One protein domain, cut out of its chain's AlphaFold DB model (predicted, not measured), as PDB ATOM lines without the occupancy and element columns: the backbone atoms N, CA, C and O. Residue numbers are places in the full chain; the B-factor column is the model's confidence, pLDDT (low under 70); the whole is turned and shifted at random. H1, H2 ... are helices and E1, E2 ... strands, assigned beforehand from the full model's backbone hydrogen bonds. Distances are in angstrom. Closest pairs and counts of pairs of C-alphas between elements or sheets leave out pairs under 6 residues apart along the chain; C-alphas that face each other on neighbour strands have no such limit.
ATOM      1  N   ILE A 238      12.754  23.473  21.145       28.12
ATOM      2  CA  ILE A 238      12.616  24.766  20.457       28.12
ATOM      3  C   ILE A 238      11.175  25.228  20.662       28.12
ATOM      4  O   ILE A 238      10.269  24.835  19.933       28.12
ATOM      5  N   GLU A 239      10.964  26.044  21.692       26.61
ATOM      6  CA  GLU A 239       9.672  26.660  22.000       26.61
ATOM      7  C   GLU A 239       9.429  27.878  21.085       26.61
ATOM      8  O   GLU A 239       9.542  29.023  21.503       26.61
ATOM      9  N   GLY A 240       9.108  27.613  19.811       24.64
ATOM     10  CA  GLY A 240       8.472  28.558  18.878       24.64
ATOM     11  C   GLY A 240       9.337  29.687  18.284       24.64
ATOM     12  O   GLY A 240      10.237  30.234  18.912       24.64
ATOM     13  N   ILE A 241       9.016  30.082  17.045       27.09
ATOM     14  CA  ILE A 241       9.456  31.350  16.438       27.09
ATOM     15  C   ILE A 241       8.224  32.261  16.348       27.09
ATOM     16  O   ILE A 241       7.268  31.945  15.643       27.09
ATOM     17  N   LEU A 242       8.251  33.381  17.077       24.00
ATOM     18  CA  LEU A 242       7.196  34.401  17.152       24.00
ATOM     19  C   LEU A 242       7.497  35.579  16.206       24.00
ATOM     20  O   LEU A 242       8.570  36.173  16.276       24.00
ATOM     21  N   TYR A 243       6.520  35.991  15.387       29.56
ATOM     22  CA  TYR A 243       6.545  37.258  14.639       29.56
ATOM     23  C   TYR A 243       5.219  38.017  14.804       29.56
ATOM     24  O   TYR A 243       4.145  37.432  14.719       29.56
ATOM     25  N   HIS A 244       5.295  39.337  15.007       25.39
ATOM     26  CA  HIS A 244       4.153  40.244  15.191       25.39
ATOM     27  C   HIS A 244       4.126  41.297  14.071       25.39
ATOM     28  O   HIS A 244       5.138  41.964  13.842       25.39
ATOM     29  N   LYS A 245       2.968  41.531  13.428       36.91
ATOM     30  CA  LYS A 245       2.787  42.605  12.431       36.91
ATOM     31  C   LYS A 245       1.624  43.534  12.789       36.91
ATOM     32  O   LYS A 245       0.486  43.103  12.911       36.91
ATOM     33  N   LYS A 246       1.910  44.840  12.839       28.92
ATOM     34  CA  LYS A 246       0.907  45.914  12.805       28.92
ATOM     35  C   LYS A 246       0.530  46.160  11.330       28.92
ATOM     36  O   LYS A 246       1.407  46.463  10.529       28.92
ATOM     37  N   SER A 247      -0.742  45.926  10.998       34.12
ATOM     38  CA  SER A 247      -1.517  46.347   9.807       34.12
ATOM     39  C   SER A 247      -0.802  46.503   8.446       34.12
ATOM     40  O   SER A 247      -0.020  47.424   8.233       34.12
ATOM     41  N   GLY A 248      -1.200  45.679   7.465       28.19
ATOM     42  CA  GLY A 248      -0.925  45.895   6.036       28.19
ATOM     43  C   GLY A 248      -0.901  44.585   5.244       28.19
ATOM     44  O   GLY A 248       0.155  43.951   5.126       28.19
ATOM     45  N   TYR A 249      -2.069  44.162   4.754       35.12
ATOM     46  CA  TYR A 249      -2.261  43.019   3.855       35.12
ATOM     47  C   TYR A 249      -1.655  43.349   2.478       35.12
ATOM     48  O   TYR A 249      -2.144  44.247   1.801       35.12
ATOM     49  N   GLY A 250      -0.588  42.651   2.064       30.91
ATOM     50  CA  GLY A 250      -0.080  42.719   0.681       30.91
ATOM     51  C   GLY A 250       1.434  42.549   0.496       30.91
ATOM     52  O   GLY A 250       1.864  41.767  -0.349       30.91
ATOM     53  N   ASP A 251       2.271  43.208   1.303       30.03
ATOM     54  CA  ASP A 251       3.683  43.418   0.911       30.03
ATOM     55  C   ASP A 251       4.692  42.347   1.370       30.03
ATOM     56  O   ASP A 251       5.811  42.277   0.859       30.03
ATOM     57  N   PHE A 252       4.312  41.449   2.287       33.56
ATOM     58  CA  PHE A 252       5.226  40.408   2.789       33.56
ATOM     59  C   PHE A 252       5.488  39.296   1.758       33.56
ATOM     60  O   PHE A 252       6.602  38.786   1.669       33.56
ATOM     61  N   PHE A 253       4.522  38.992   0.884       34.53
ATOM     62  CA  PHE A 253       4.735  38.043  -0.215       34.53
ATOM     63  C   PHE A 253       5.654  38.610  -1.315       34.53
ATOM     64  O   PHE A 253       6.404  37.853  -1.932       34.53
ATOM     65  N   ARG A 254       5.727  39.943  -1.482       31.80
ATOM     66  CA  ARG A 254       6.806  40.586  -2.259       31.80
ATOM     67  C   ARG A 254       8.158  40.482  -1.544       31.80
ATOM     68  O   ARG A 254       9.163  40.224  -2.203       31.80
ATOM     69  N   ALA A 255       8.202  40.591  -0.216       31.88
ATOM     70  CA  ALA A 255       9.439  40.504   0.566       31.88
ATOM     71  C   ALA A 255      10.024  39.077   0.688       31.88
ATOM     72  O   ALA A 255      11.240  38.924   0.655       31.88
ATOM     73  N   LEU A 256       9.212  38.016   0.732       34.09
ATOM     74  CA  LEU A 256       9.704  36.625   0.682       34.09
ATOM     75  C   LEU A 256      10.105  36.167  -0.733       34.09
ATOM     76  O   LEU A 256      10.865  35.210  -0.886       34.09
ATOM     77  N   SER A 257       9.674  36.879  -1.778       36.09
ATOM     78  CA  SER A 257      10.258  36.775  -3.125       36.09
ATOM     79  C   SER A 257      11.576  37.558  -3.269       36.09
ATOM     80  O   SER A 257      12.281  37.421  -4.270       36.09
ATOM     81  N   ASN A 258      11.952  38.350  -2.256       38.66
ATOM     82  CA  ASN A 258      13.151  39.173  -2.280       38.66
ATOM     83  C   ASN A 258      14.401  38.310  -2.058       38.66
ATOM     84  O   ASN A 258      14.657  37.776  -0.974       38.66
ATOM     85  N   LYS A 259      15.202  38.205  -3.121       42.12
ATOM     86  CA  LYS A 259      16.467  37.461  -3.202       42.12
ATOM     87  C   LYS A 259      17.412  37.763  -2.028       42.12
ATOM     88  O   LYS A 259      18.149  36.879  -1.607       42.12
ATOM     89  N   VAL A 260      17.346  38.972  -1.465       35.88
ATOM     90  CA  VAL A 260      18.240  39.458  -0.404       35.88
ATOM     91  C   VAL A 260      17.924  38.857   0.970       35.88
ATOM     92  O   VAL A 260      18.850  38.506   1.696       35.88
ATOM     93  N   LEU A 261      16.649  38.682   1.339       38.91
ATOM     94  CA  LEU A 261      16.287  38.117   2.650       38.91
ATOM     95  C   LEU A 261      16.533  36.599   2.687       38.91
ATOM     96  O   LEU A 261      17.104  36.093   3.652       38.91
ATOM     97  N   LYS A 262      16.233  35.900   1.579       41.81
ATOM     98  CA  LYS A 262      16.630  34.494   1.361       41.81
ATOM     99  C   LYS A 262      18.146  34.311   1.442       41.81
ATOM    100  O   LYS A 262      18.622  33.375   2.077       41.81
ATOM    101  N   GLN A 263      18.908  35.226   0.840       41.09
ATOM    102  CA  GLN A 263      20.368  35.208   0.915       41.09
ATOM    103  C   GLN A 263      20.880  35.471   2.330       41.09
ATOM    104  O   GLN A 263      21.792  34.777   2.751       41.09
ATOM    105  N   LYS A 264      20.306  36.412   3.088       39.50
ATOM    106  CA  LYS A 264      20.788  36.752   4.438       39.50
ATOM    107  C   LYS A 264      20.514  35.653   5.468       39.50
ATOM    108  O   LYS A 264      21.444  35.243   6.157       39.50
ATOM    109  N   ILE A 265      19.291  35.119   5.507       43.22
ATOM    110  CA  ILE A 265      18.931  33.988   6.383       43.22
ATOM    111  C   ILE A 265      19.695  32.729   5.946       43.22
ATOM    112  O   ILE A 265      20.319  32.055   6.762       43.22
ATOM    113  N   GLY A 266      19.752  32.467   4.636       40.47
ATOM    114  CA  GLY A 266      20.506  31.347   4.079       40.47
ATOM    115  C   GLY A 266      22.010  31.414   4.357       40.47
ATOM    116  O   GLY A 266      22.622  30.382   4.610       40.47
ATOM    117  N   PHE A 267      22.622  32.601   4.342       42.06
ATOM    118  CA  PHE A 267      24.056  32.783   4.597       42.06
ATOM    119  C   PHE A 267      24.402  32.637   6.082       42.06
ATOM    120  O   PHE A 267      25.374  31.959   6.415       42.06
ATOM    121  N   PHE A 268      23.589  33.222   6.968       37.00
ATOM    122  CA  PHE A 268      23.757  33.108   8.419       37.00
ATOM    123  C   PHE A 268      23.686  31.644   8.874       37.00
ATOM    124  O   PHE A 268      24.543  31.169   9.614       37.00
ATOM    125  N   LEU A 269      22.735  30.890   8.330       41.38
ATOM    126  CA  LEU A 269      22.482  29.517   8.743       41.38
ATOM    127  C   LEU A 269      23.381  28.483   8.044       41.38
ATOM    128  O   LEU A 269      23.793  27.502   8.665       41.38
ATOM    129  N   LYS A 270      23.797  28.737   6.793       40.34
ATOM    130  CA  LYS A 270      24.827  27.941   6.096       40.34
ATOM    131  C   LYS A 270      26.169  27.965   6.833       40.34
ATOM    132  O   LYS A 270      26.884  26.967   6.805       40.34
ATOM    133  N   ARG A 271      26.500  29.074   7.506       42.88
ATOM    134  CA  ARG A 271      27.719  29.218   8.319       42.88
ATOM    135  C   ARG A 271      27.684  28.378   9.603       42.88
ATOM    136  O   ARG A 271      28.738  27.953  10.057       42.88
ATOM    137  N   ILE A 272      26.502  28.117  10.160       41.25
ATOM    138  CA  ILE A 272      26.337  27.333  11.396       41.25
ATOM    139  C   ILE A 272      26.404  25.820  11.116       41.25
ATOM    140  O   ILE A 272      26.881  25.063  11.956       41.25
ATOM    141  N   TRP A 273      25.986  25.368   9.926       46.50
ATOM    142  CA  TRP A 273      25.741  23.939   9.658       46.50
ATOM    143  C   TRP A 273      26.566  23.291   8.540       46.50
ATOM    144  O   TRP A 273      26.316  22.135   8.195       46.50
ATOM    145  N   SER A 274      27.580  23.964   7.988       43.56
ATOM    146  CA  SER A 274      28.362  23.451   6.847       43.56
ATOM    147  C   SER A 274      29.134  22.142   7.092       43.56
ATOM    148  O   SER A 274      29.662  21.592   6.131       43.56
ATOM    149  N   ASN A 275      29.183  21.624   8.326       42.62
ATOM    150  CA  ASN A 275      30.022  20.478   8.705       42.62
ATOM    151  C   ASN A 275      29.252  19.252   9.241       42.62
ATOM    152  O   ASN A 275      29.884  18.289   9.667       42.62
ATOM    153  N   ALA A 276      27.914  19.248   9.240       42.38
ATOM    154  CA  ALA A 276      27.144  18.103   9.736       42.38
ATOM    155  C   ALA A 276      26.936  17.044   8.632       42.38
ATOM    156  O   ALA A 276      26.293  17.311   7.617       42.38
ATOM    157  N   SER A 277      27.460  15.833   8.839       42.75
ATOM    158  CA  SER A 277      27.258  14.647   7.984       42.75
ATOM    159  C   SER A 277      25.941  13.903   8.260       42.75
ATOM    160  O   SER A 277      25.719  12.815   7.734       42.75
ATOM    161  N   GLU A 278      25.092  14.465   9.116       52.06
ATOM    162  CA  GLU A 278      23.861  13.862   9.626       52.06
ATOM    163  C   GLU A 278      22.619  14.215   8.783       52.06
ATOM    164  O   GLU A 278      22.690  15.121   7.942       52.06
ATOM    165  N   PRO A 279      21.496  13.474   8.951       53.47
ATOM    166  CA  PRO A 279      20.258  13.704   8.212       53.47
ATOM    167  C   PRO A 279      19.852  15.176   8.203       53.47
ATOM    168  O   PRO A 279      20.003  15.903   9.184       53.47
ATOM    169  N   VAL A 280      19.349  15.601   7.046       56.59
ATOM    170  CA  VAL A 280      18.991  16.989   6.764       56.59
ATOM    171  C   VAL A 280      17.968  17.470   7.797       56.59
ATOM    172  O   VAL A 280      16.886  16.885   7.868       56.59
ATOM    173  N   PRO A 281      18.274  18.506   8.601       77.81
ATOM    174  CA  PRO A 281      17.321  19.001   9.579       77.81
ATOM    175  C   PRO A 281      16.140  19.630   8.836       77.81
ATOM    176  O   PRO A 281      16.306  20.577   8.063       77.81
ATOM    177  N   ILE A 282      14.949  19.079   9.053       85.06
ATOM    178  CA  ILE A 282      13.698  19.730   8.674       85.06
ATOM    179  C   ILE A 282      13.421  20.809   9.723       85.06
ATOM    180  O   ILE A 282      13.557  20.568  10.921       85.06
ATOM    181  N   LEU A 283      13.060  22.006   9.270       87.44
ATOM    182  CA  LEU A 283      12.626  23.104  10.125       87.44
ATOM    183  C   LEU A 283      11.103  23.202  10.073       87.44
ATOM    184  O   LEU A 283      10.544  23.480   9.012       87.44
ATOM    185  N   TRP A 284      10.448  23.020  11.216       90.19
ATOM    186  CA  TRP A 284       9.010  23.231  11.353       90.19
ATOM    187  C   TRP A 284       8.720  24.605  11.955       90.19
ATOM    188  O   TRP A 284       9.355  25.005  12.927       90.19
ATOM    189  N   ILE A 285       7.774  25.337  11.367       89.25
ATOM    190  CA  ILE A 285       7.408  26.701  11.771       89.25
ATOM    191  C   ILE A 285       5.892  26.789  11.856       89.25
ATOM    192  O   ILE A 285       5.212  26.471  10.884       89.25
ATOM    193  N   VAL A 286       5.359  27.272  12.976       89.81
ATOM    194  CA  VAL A 286       3.944  27.651  13.074       89.81
ATOM    195  C   VAL A 286       3.824  29.162  12.978       89.81
ATOM    196  O   VAL A 286       4.458  29.889  13.737       89.81
ATOM    197  N   TYR A 287       2.988  29.628  12.060       85.88
ATOM    198  CA  TYR A 287       2.605  31.024  11.934       85.88
ATOM    199  C   TYR A 287       1.186  31.216  12.459       85.88
ATOM    200  O   TYR A 287       0.269  30.553  11.983       85.88
ATOM    201  N   TYR A 288       0.995  32.127  13.408       87.00
ATOM    202  CA  TYR A 288      -0.319  32.459  13.957       87.00
ATOM    203  C   TYR A 288      -0.370  33.923  14.405       87.00
ATOM    204  O   TYR A 288       0.669  34.559  14.589       87.00
ATOM    205  N   ASP A 289      -1.579  34.458  14.576       80.50
ATOM    206  CA  ASP A 289      -1.803  35.788  15.142       80.50
ATOM    207  C   ASP A 289      -2.259  35.641  16.607       80.50
ATOM    208  O   ASP A 289      -3.262  34.967  16.861       80.50
ATOM    209  N   PRO A 290      -1.570  36.254  17.592       81.12
ATOM    210  CA  PRO A 290      -1.990  36.207  18.997       81.12
ATOM    211  C   PRO A 290      -3.411  36.734  19.244       81.12
ATOM    212  O   PRO A 290      -4.007  36.416  20.273       81.12
ATOM    213  N   THR A 291      -3.933  37.532  18.308       80.00
ATOM    214  CA  THR A 291      -5.212  38.246  18.369       80.00
ATOM    215  C   THR A 291      -6.210  37.844  17.270       80.00
ATOM    216  O   THR A 291      -7.254  38.483  17.148       80.00
ATOM    217  N   ALA A 292      -5.943  36.797  16.476       79.94
ATOM    218  CA  ALA A 292      -6.888  36.295  15.467       79.94
ATOM    219  C   ALA A 292      -6.799  34.776  15.280       79.94
ATOM    220  O   ALA A 292      -5.702  34.233  15.242       79.94
ATOM    221  N   SER A 293      -7.938  34.086  15.131       82.81
ATOM    222  CA  SER A 293      -7.978  32.618  15.046       82.81
ATOM    223  C   SER A 293      -7.323  32.030  13.795       82.81
ATOM    224  O   SER A 293      -7.337  32.602  12.696       82.81
ATOM    225  N   GLY A 294      -6.804  30.817  13.974       84.69
ATOM    226  CA  GLY A 294      -6.101  30.057  12.961       84.69
ATOM    227  C   GLY A 294      -4.587  30.189  13.013       84.69
ATOM    228  O   GLY A 294      -4.007  31.161  13.501       84.69
ATOM    229  N   ALA A 295      -3.953  29.191  12.414       89.81
ATOM    230  CA  ALA A 295      -2.519  29.122  12.241       89.81
ATOM    231  C   ALA A 295      -2.163  28.315  10.997       89.81
ATOM    232  O   ALA A 295      -2.983  27.557  10.480       89.81
ATOM    233  N   THR A 296      -0.920  28.434  10.552       92.94
ATOM    234  CA  THR A 296      -0.368  27.622   9.469       92.94
ATOM    235  C   THR A 296       0.932  26.986   9.940       92.94
ATOM    236  O   THR A 296       1.846  27.680  10.380       92.94
ATOM    237  N   LEU A 297       1.022  25.660   9.851       95.00
ATOM    238  CA  LEU A 297       2.235  24.888  10.105       95.00
ATOM    239  C   LEU A 297       2.973  24.653   8.783       95.00
ATOM    240  O   LEU A 297       2.397  24.147   7.822       95.00
ATOM    241  N   TYR A 298       4.259  24.975   8.747       92.81
ATOM    242  CA  TYR A 298       5.152  24.770   7.612       92.81
ATOM    243  C   TYR A 298       6.270  23.806   7.987       92.81
ATOM    244  O   TYR A 298       6.767  23.851   9.110       92.81
ATOM    245  N   ALA A 299       6.725  23.011   7.023       93.19
ATOM    246  CA  ALA A 299       7.968  22.260   7.112       93.19
ATOM    247  C   ALA A 299       8.891  22.630   5.956       93.19
ATOM    248  O   ALA A 299       8.498  22.568   4.790       93.19
ATOM    249  N   TYR A 300      10.131  22.980   6.272       89.19
ATOM    250  CA  TYR A 300      11.152  23.353   5.304       89.19
ATOM    251  C   TYR A 300      12.320  22.378   5.353       89.19
ATOM    252  O   TYR A 300      12.850  22.088   6.423       89.19
ATOM    253  N   ASP A 301      12.785  21.936   4.186       84.38
ATOM    254  CA  ASP A 301      14.132  21.395   4.071       84.38
ATOM    255  C   ASP A 301      15.087  22.577   4.178       84.38
ATOM    256  O   ASP A 301      15.194  23.422   3.284       84.38
ATOM    257  N   PHE A 302      15.773  22.637   5.310       75.00
ATOM    258  CA  PHE A 302      16.641  23.746   5.640       75.00
ATOM    259  C   PHE A 302      17.869  23.842   4.735       75.00
ATOM    260  O   PHE A 302      18.306  24.934   4.364       75.00
ATOM    261  N   LYS A 303      18.430  22.689   4.354       77.12
ATOM    262  CA  LYS A 303      19.643  22.611   3.536       77.12
ATOM    263  C   LYS A 303      19.349  23.023   2.099       77.12
ATOM    264  O   LYS A 303      20.140  23.738   1.488       77.12
ATOM    265  N   GLN A 304      18.222  22.562   1.572       83.25
ATOM    266  CA  GLN A 304      17.788  22.823   0.204       83.25
ATOM    267  C   GLN A 304      17.001  24.132   0.076       83.25
ATOM    268  O   GLN A 304      16.820  24.624  -1.035       83.25
ATOM    269  N   GLN A 305      16.574  24.722   1.199       81.88
ATOM    270  CA  GLN A 305      15.733  25.920   1.260       81.88
ATOM    271  C   GLN A 305      14.413  25.760   0.495       81.88
ATOM    272  O   GLN A 305      13.934  26.697  -0.152       81.88
ATOM    273  N   VAL A 306      13.820  24.567   0.561       88.44
ATOM    274  CA  VAL A 306      12.539  24.263  -0.085       88.44
ATOM    275  C   VAL A 306      11.472  23.984   0.961       88.44
ATOM    276  O   VAL A 306      11.736  23.367   1.989       88.44
ATOM    277  N   LEU A 307      10.254  24.457   0.701       89.50
ATOM    278  CA  LEU A 307       9.081  24.055   1.468       89.50
ATOM    279  C   LEU A 307       8.789  22.586   1.141       89.50
ATOM    280  O   LEU A 307       8.590  22.257  -0.027       89.50
ATOM    281  N   LEU A 308       8.779  21.725   2.154       91.31
ATOM    282  CA  LEU A 308       8.426  20.315   2.011       91.31
ATOM    283  C   LEU A 308       6.910  20.143   1.999       91.31
ATOM    284  O   LEU A 308       6.362  19.528   1.089       91.31
ATOM    285  N   TRP A 309       6.235  20.716   2.994       96.44
ATOM    286  CA  TRP A 309       4.785  20.649   3.130       96.44
ATOM    287  C   TRP A 309       4.260  21.788   4.011       96.44
ATOM    288  O   TRP A 309       5.013  22.435   4.742       96.44
ATOM    289  N   GLN A 310       2.955  22.046   3.918       96.50
ATOM    290  CA  GLN A 310       2.252  23.047   4.721       96.50
ATOM    291  C   GLN A 310       0.859  22.547   5.114       96.50
ATOM    292  O   GLN A 310       0.215  21.840   4.337       96.50
ATOM    293  N   HIS A 311       0.382  22.961   6.284       96.44
ATOM    294  CA  HIS A 311      -0.957  22.668   6.776       96.44
ATOM    295  C   HIS A 311      -1.600  23.885   7.430       96.44
ATOM    296  O   HIS A 311      -1.069  24.453   8.380       96.44
ATOM    297  N   GLU A 312      -2.794  24.228   6.954       92.75
ATOM    298  CA  GLU A 312      -3.695  25.125   7.671       92.75
ATOM    299  C   GLU A 312      -4.238  24.395   8.907       92.75
ATOM    300  O   GLU A 312      -4.783  23.286   8.817       92.75
ATOM    301  N   ILE A 313      -4.061  25.016  10.067       90.25
ATOM    302  CA  ILE A 313      -4.592  24.550  11.340       90.25
ATOM    303  C   ILE A 313      -6.049  24.993  11.440       90.25
ATOM    304  O   ILE A 313      -6.440  26.061  10.964       90.25
ATOM    305  N   THR A 314      -6.876  24.114  12.000       80.75
ATOM    306  CA  THR A 314      -8.325  24.307  12.072       80.75
ATOM    307  C   THR A 314      -8.637  25.613  12.792       80.75
ATOM    308  O   THR A 314      -8.229  25.803  13.931       80.75
ATOM    309  N   LYS A 315      -9.374  26.505  12.128       80.44
ATOM    310  CA  LYS A 315      -9.803  27.768  12.728       80.44
ATOM    311  C   LYS A 315     -10.998  27.526  13.631       80.44
ATOM    312  O   LYS A 315     -12.000  26.966  13.183       80.44
ATOM    313  N   HIS A 316     -10.921  28.018  14.858       78.94
ATOM    314  CA  HIS A 316     -12.084  28.119  15.727       78.94
ATOM    315  C   HIS A 316     -12.743  29.486  15.521       78.94
ATOM    316  O   HIS A 316     -12.077  30.524  15.528       78.94
ATOM    317  N   TYR A 317     -14.052  29.493  15.266       77.06
ATOM    318  CA  TYR A 317     -14.835  30.727  15.243       77.06
ATOM    319  C   TYR A 317     -15.242  31.055  16.670       77.06
ATOM    320  O   TYR A 317     -15.973  30.296  17.298       77.06
ATOM    321  N   VAL A 318     -14.743  32.175  17.171       72.12
ATOM    322  CA  VAL A 318     -14.949  32.632  18.542       72.12
ATOM    323  C   VAL A 318     -15.088  34.146  18.515       72.12
ATOM    324  O   VAL A 318     -14.516  34.816  17.651       72.12
ATOM    325  N   ASP A 319     -15.922  34.676  19.405       73.06
ATOM    326  CA  ASP A 319     -16.250  36.099  19.417       73.06
ATOM    327  C   ASP A 319     -15.003  36.957  19.651       73.06
ATOM    328  O   ASP A 319     -14.130  36.629  20.460       73.06
ATOM    329  N   GLN A 320     -14.934  38.093  18.949       66.31
ATOM    330  CA  GLN A 320     -13.705  38.884  18.842       66.31
ATOM    331  C   GLN A 320     -13.173  39.429  20.175       66.31
ATOM    332  O   GLN A 320     -11.996  39.761  20.283       66.31
ATOM    333  N   SER A 321     -14.025  39.513  21.197       65.06
ATOM    334  CA  SER A 321     -13.667  39.990  22.533       65.06
ATOM    335  C   SER A 321     -12.807  39.012  23.341       65.06
ATOM    336  O   SER A 321     -12.281  39.410  24.375       65.06
ATOM    337  N   ASN A 322     -12.661  37.759  22.895       65.12
ATOM    338  CA  ASN A 322     -11.963  36.702  23.635       65.12
ATOM    339  C   ASN A 322     -10.682  36.215  22.939       65.12
ATOM    340  O   ASN A 322     -10.164  35.156  23.294       65.12
ATOM    341  N   TYR A 323     -10.167  36.951  21.945       70.31
ATOM    342  CA  TYR A 323      -8.972  36.532  21.217       70.31
ATOM    343  C   TYR A 323      -7.724  36.536  22.093       70.31
ATOM    344  O   TYR A 323      -7.146  37.573  22.409       70.31
ATOM    345  N   TRP A 324      -7.291  35.327  22.422       75.62
ATOM    346  CA  TRP A 324      -5.961  35.042  22.911       75.62
ATOM    347  C   TRP A 324      -5.533  33.693  22.362       75.62
ATOM    348  O   TRP A 324      -6.137  32.668  22.691       75.62
ATOM    349  N   ASN A 325      -4.504  33.721  21.520       80.00
ATOM    350  CA  ASN A 325      -3.982  32.527  20.882       80.00
ATOM    351  C   ASN A 325      -2.586  32.200  21.394       80.00
ATOM    352  O   ASN A 325      -1.694  33.052  21.433       80.00
ATOM    353  N   LYS A 326      -2.397  30.938  21.766       87.88
ATOM    354  CA  LYS A 326      -1.098  30.356  22.094       87.88
ATOM    355  C   LYS A 326      -0.981  29.024  21.387       87.88
ATOM    356  O   LYS A 326      -1.878  28.200  21.520       87.88
ATOM    357  N   ILE A 327       0.114  28.825  20.663       85.94
ATOM    358  CA  ILE A 327       0.369  27.567  19.971       85.94
ATOM    359  C   ILE A 327       1.737  27.048  20.366       85.94
ATOM    360  O   ILE A 327       2.730  27.775  20.304       85.94
ATOM    361  N   TYR A 328       1.767  25.784  20.758       89.69
ATOM    362  CA  TYR A 328       2.961  25.039  21.099       89.69
ATOM    363  C   TYR A 328       3.211  23.992  20.025       89.69
ATOM    364  O   TYR A 328       2.284  23.360  19.518       89.69
ATOM    365  N   LEU A 329       4.482  23.827  19.676       89.94
ATOM    366  CA  LEU A 329       4.936  22.821  18.733       89.94
ATOM    367  C   LEU A 329       5.913  21.895  19.448       89.94
ATOM    368  O   LEU A 329       6.920  22.352  19.986       89.94
ATOM    369  N   ILE A 330       5.613  20.604  19.447       89.56
ATOM    370  CA  ILE A 330       6.405  19.566  20.095       89.56
ATOM    371  C   ILE A 330       6.769  18.541  19.022       89.56
ATOM    372  O   ILE A 330       5.908  18.068  18.281       89.56
ATOM    373  N   LEU A 331       8.054  18.216  18.910       87.25
ATOM    374  CA  LEU A 331       8.532  17.119  18.074       87.25
ATOM    375  C   LEU A 331       8.684  15.880  18.960       87.25
ATOM    376  O   LEU A 331       9.484  15.900  19.893       87.25
ATOM    377  N   ASP A 332       7.944  14.821  18.645       85.81
ATOM    378  CA  ASP A 332       8.000  13.524  19.320       85.81
ATOM    379  C   ASP A 332       8.294  12.428  18.289       85.81
ATOM    380  O   ASP A 332       7.443  12.078  17.469       85.81
ATOM    381  N   GLU A 333       9.535  11.937  18.281       89.12
ATOM    382  CA  GLU A 333      10.066  10.998  17.285       89.12
ATOM    383  C   GLU A 333       9.840  11.455  15.826       89.12
ATOM    384  O   GLU A 333      10.522  12.352  15.327       89.12
ATOM    385  N   ASP A 334       8.907  10.809  15.128       89.81
ATOM    386  CA  ASP A 334       8.506  11.048  13.743       89.81
ATOM    387  C   ASP A 334       7.202  11.855  13.640       89.81
ATOM    388  O   ASP A 334       6.584  11.909  12.571       89.81
ATOM    389  N   LYS A 335       6.769  12.494  14.734       91.94
ATOM    390  CA  LYS A 335       5.506  13.229  14.830       91.94
ATOM    391  C   LYS A 335       5.709  14.661  15.295       91.94
ATOM    392  O   LYS A 335       6.539  14.963  16.142       91.94
ATOM    393  N   ILE A 336       4.879  15.542  14.758       95.50
ATOM    394  CA  ILE A 336       4.722  16.918  15.207       95.50
ATOM    395  C   ILE A 336       3.396  17.010  15.943       95.50
ATOM    396  O   ILE A 336       2.342  16.820  15.339       95.50
ATOM    397  N   ILE A 337       3.454  17.296  17.236       94.44
ATOM    398  CA  ILE A 337       2.299  17.560  18.084       94.44
ATOM    399  C   ILE A 337       2.150  19.079  18.167       94.44
ATOM    400  O   ILE A 337       3.067  19.790  18.573       94.44
ATOM    401  N   LEU A 338       1.002  19.579  17.731       94.81
ATOM    402  CA  LEU A 338       0.647  20.986  17.761       94.81
ATOM    403  C   LEU A 338      -0.506  21.168  18.740       94.81
ATOM    404  O   LEU A 338      -1.610  20.678  18.497       94.81
ATOM    405  N   GLU A 339      -0.238  21.872  19.832       94.19
ATOM    406  CA  GLU A 339      -1.228  22.208  20.851       94.19
ATOM    407  C   GLU A 339      -1.603  23.676  20.693       94.19
ATOM    408  O   GLU A 339      -0.743  24.551  20.775       94.19
ATOM    409  N   GLY A 340      -2.875  23.960  20.445       90.62
ATOM    410  CA  GLY A 340      -3.370  25.319  20.314       90.62
ATOM    411  C   GLY A 340      -4.391  25.634  21.388       90.62
ATOM    412  O   GLY A 340      -5.319  24.871  21.625       90.62
ATOM    413  N   LYS A 341      -4.237  26.790  22.020       89.12
ATOM    414  CA  LYS A 341      -5.259  27.415  22.848       89.12
ATOM    415  C   LYS A 341      -5.722  28.657  22.116       89.12
ATOM    416  O   LYS A 341      -5.001  29.652  22.110       89.12
ATOM    417  N   GLU A 342      -6.884  28.580  21.480       85.94
ATOM    418  CA  GLU A 342      -7.462  29.668  20.695       85.94
ATOM    419  C   GLU A 342      -8.801  30.095  21.288       85.94
ATOM    420  O   GLU A 342      -9.791  29.364  21.223       85.94
ATOM    421  N   ALA A 343      -8.818  31.292  21.879       79.00
ATOM    422  CA  ALA A 343     -10.034  32.000  22.288       79.00
ATOM    423  C   ALA A 343     -11.066  31.143  23.056       79.00
ATOM    424  O   ALA A 343     -12.274  31.211  22.840       79.00
ATOM    425  N   GLY A 344     -10.568  30.342  24.004       76.69
ATOM    426  CA  GLY A 344     -11.381  29.515  24.902       76.69
ATOM    427  C   GLY A 344     -11.571  28.066  24.452       76.69
ATOM    428  O   GLY A 344     -12.152  27.292  25.205       76.69
ATOM    429  N   THR A 345     -11.054  27.685  23.282       84.25
ATOM    430  CA  THR A 345     -10.947  26.281  22.856       84.25
ATOM    431  C   THR A 345      -9.497  25.819  22.967       84.25
ATOM    432  O   THR A 345      -8.573  26.591  22.705       84.25
ATOM    433  N   GLU A 346      -9.295  24.566  23.360       91.12
ATOM    434  CA  GLU A 346      -7.988  23.910  23.383       91.12
ATOM    435  C   GLU A 346      -8.031  22.741  22.403       91.12
ATOM    436  O   GLU A 346      -8.950  21.932  22.448       91.12
ATOM    437  N   TYR A 347      -7.057  22.658  21.505       91.88
ATOM    438  CA  TYR A 347      -6.989  21.604  20.505       91.88
ATOM    439  C   TYR A 347      -5.594  20.997  20.437       91.88
ATOM    440  O   TYR A 347      -4.585  21.652  20.701       91.88
ATOM    441  N   VAL A 348      -5.545  19.733  20.021       95.12
ATOM    442  CA  VAL A 348      -4.301  19.007  19.758       95.12
ATOM    443  C   VAL A 348      -4.388  18.378  18.378       95.12
ATOM    444  O   VAL A 348      -5.328  17.640  18.074       95.12
ATOM    445  N   GLN A 349      -3.398  18.659  17.535       95.75
ATOM    446  CA  GLN A 349      -3.256  18.066  16.207       95.75
ATOM    447  C   GLN A 349      -1.900  17.384  16.094       95.75
ATOM    448  O   GLN A 349      -0.881  17.961  16.456       95.75
ATOM    449  N   ILE A 350      -1.883  16.157  15.581       96.44
ATOM    450  CA  ILE A 350      -0.653  15.382  15.403       96.44
ATOM    451  C   ILE A 350      -0.435  15.161  13.914       96.44
ATOM    452  O   ILE A 350      -1.348  14.717  13.213       96.44
ATOM    453  N   PHE A 351       0.773  15.438  13.441       96.62
ATOM    454  CA  PHE A 351       1.186  15.299  12.049       96.62
ATOM    455  C   PHE A 351       2.389  14.366  11.943       96.62
ATOM    456  O   PHE A 351       3.262  14.376  12.802       96.62
ATOM    457  N   GLU A 352       2.468  13.589  10.872       96.19
ATOM    458  CA  GLU A 352       3.673  12.851  10.496       96.19
ATOM    459  C   GLU A 352       4.751  13.852  10.046       96.19
ATOM    460  O   GLU A 352       4.557  14.594   9.082       96.19
ATOM    461  N   ALA A 353       5.888  13.896  10.739       91.31
ATOM    462  CA  ALA A 353       6.891  14.953  10.603       91.31
ATOM    463  C   ALA A 353       7.528  15.013   9.201       91.31
ATOM    464  O   ALA A 353       7.918  16.082   8.726       91.31
ATOM    465  N   THR A 354       7.614  13.874   8.512       90.69
ATOM    466  CA  THR A 354       8.202  13.790   7.168       90.69
ATOM    467  C   THR A 354       7.241  14.251   6.076       90.69
ATOM    468  O   THR A 354       7.660  14.946   5.154       90.69
ATOM    469  N   THR A 355       5.962  13.881   6.162       95.38
ATOM    470  CA  THR A 355       4.992  14.065   5.065       95.38
ATOM    471  C   THR A 355       4.022  15.219   5.306       95.38
ATOM    472  O   THR A 355       3.350  15.658   4.375       95.38
ATOM    473  N   GLY A 356       3.905  15.673   6.554       94.00
ATOM    474  CA  GLY A 356       2.880  16.608   6.994       94.00
ATOM    475  C   GLY A 356       1.521  15.958   7.205       94.00
ATOM    476  O   GLY A 356       0.608  16.626   7.665       94.00
ATOM    477  N   ARG A 357       1.341  14.663   6.918       96.69
ATOM    478  CA  ARG A 357       0.031  14.008   7.011       96.69
ATOM    479  C   ARG A 357      -0.526  14.106   8.431       96.69
ATOM    480  O   ARG A 357       0.071  13.588   9.370       96.69
ATOM    481  N   LYS A 358      -1.707  14.710   8.586       97.12
ATOM    482  CA  LYS A 358      -2.424  14.757   9.868       97.12
ATOM    483  C   LYS A 358      -2.854  13.345  10.282       97.12
ATOM    484  O   LYS A 358      -3.593  12.684   9.556       97.12
ATOM    485  N   ILE A 359      -2.375  12.896  11.435       97.19
ATOM    486  CA  ILE A 359      -2.641  11.582  12.032       97.19
ATOM    487  C   ILE A 359      -3.829  11.669  12.992       97.19
ATOM    488  O   ILE A 359      -4.671  10.776  13.025       97.19
ATOM    489  N   PHE A 360      -3.899  12.748  13.773       96.62
ATOM    490  CA  PHE A 360      -4.885  12.912  14.834       96.62
ATOM    491  C   PHE A 360      -5.290  14.379  14.983       96.62
ATOM    492  O   PHE A 360      -4.503  15.282  14.695       96.62
ATOM    493  N   SER A 361      -6.525  14.607  15.424       95.25
ATOM    494  CA  SER A 361      -7.046  15.930  15.760       95.25
ATOM    495  C   SER A 361      -8.150  15.789  16.803       95.25
ATOM    496  O   SER A 361      -9.091  15.026  16.587       95.25
ATOM    497  N   ILE A 362      -8.062  16.558  17.882       93.69
ATOM    498  CA  ILE A 362      -9.135  16.754  18.863       93.69
ATOM    499  C   ILE A 362      -9.265  18.246  19.168       93.69
ATOM    500  O   ILE A 362      -8.260  18.956  19.139       93.69
ATOM    501  N   ASN A 363     -10.496  18.682  19.428       87.50
ATOM    502  CA  ASN A 363     -10.882  20.056  19.730       87.50
ATOM    503  C   ASN A 363     -11.787  20.097  20.958       87.50
ATOM    504  O   ASN A 363     -12.466  19.067  21.196       87.50
TER     505      ASN A 363
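This is residues 238 to 363 of the 363 residues of an uncharacterized protein of Anabaena cylindrica (strain ATCC 27899 / PCC 7122) (UniProt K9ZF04). Two twisted antiparallel sheets, E1 E2 E3 and E4 E5 E6 E7, face each other as a small sandwich, and a loose arm with the helices H1 and H2 loops out away from it. The arm comes before the sheets, and its residues 246 to 261 stick out free. The printed part has 126 residues with two named helices, then seven named strands, in the order H1 H2 E1 E2 E3 E4 E5 E6 E7; the class is mixed, helices and strands. The whole is compact, with a radius of gyration of the C-alphas of 16.1 A and spans of 48 by 37 by 20 A.

Start at residue 238 and pass 14 residues with no named element to H1, residues 252 to 256. H2, residues 259 to 273, is close to H1 but not clearly touching, with C-alphas 256 and 262 closest at 7.3 A. Every O i to N i+4 pair is within hydrogen-bond range in H1, and 10 of 11 are in H2. Neither helix is on a sheet. Next look at E1, residues 282 to 289, E2, 292 to 301, and E3, 306 to 313, a meander, each strand the antiparallel neighbour of the one before. N 285 and O 298 are 2.9 A apart, and N 297 and O 311 are 2.8 A apart. The second meander is E4, residues 325 to 332, E5, 335 to 342, E6, 345 to 352, and E7, 358 to 362; find N 328 and O 339 at 2.8 A, N 338 and O 349 at 2.8 A, and N 350 and O 360 at 2.9 A. The two sheets form a sandwich, two sheets face to face, with best planes 15 degrees apart and facing parts 10.0 A centre to centre. Between E1 and E4 the closest C-alphas, 289 and 325, are 7.0 A apart; E3 and E4 are apart.

Find C-alpha 252 at (5.226, 40.408, 2.789), where H1 begins its 6.2 A. H2 runs 20.8 A to C-alpha 273 at (25.741, 23.939, 9.658). E1 measures 23.2 A, E2 28.2 A, E3 20.6 A, E4 22.5 A, E5 21.7 A and E6 23.4 A. E7 is 11.4 A long and ends at C-alpha 362, (-9.135, 16.754, 18.863).

The C-alphas farthest apart, those of Ser 277 and Ser 321, are 50.3 A apart. The printed part has no cut and ends at the chain's last residue, 363. The link from E3 to E4, 11 residues, is long. The mean pLDDT of the printed part is 70.1; look for values under 70 at residues 238 to 280 and 320 to 322.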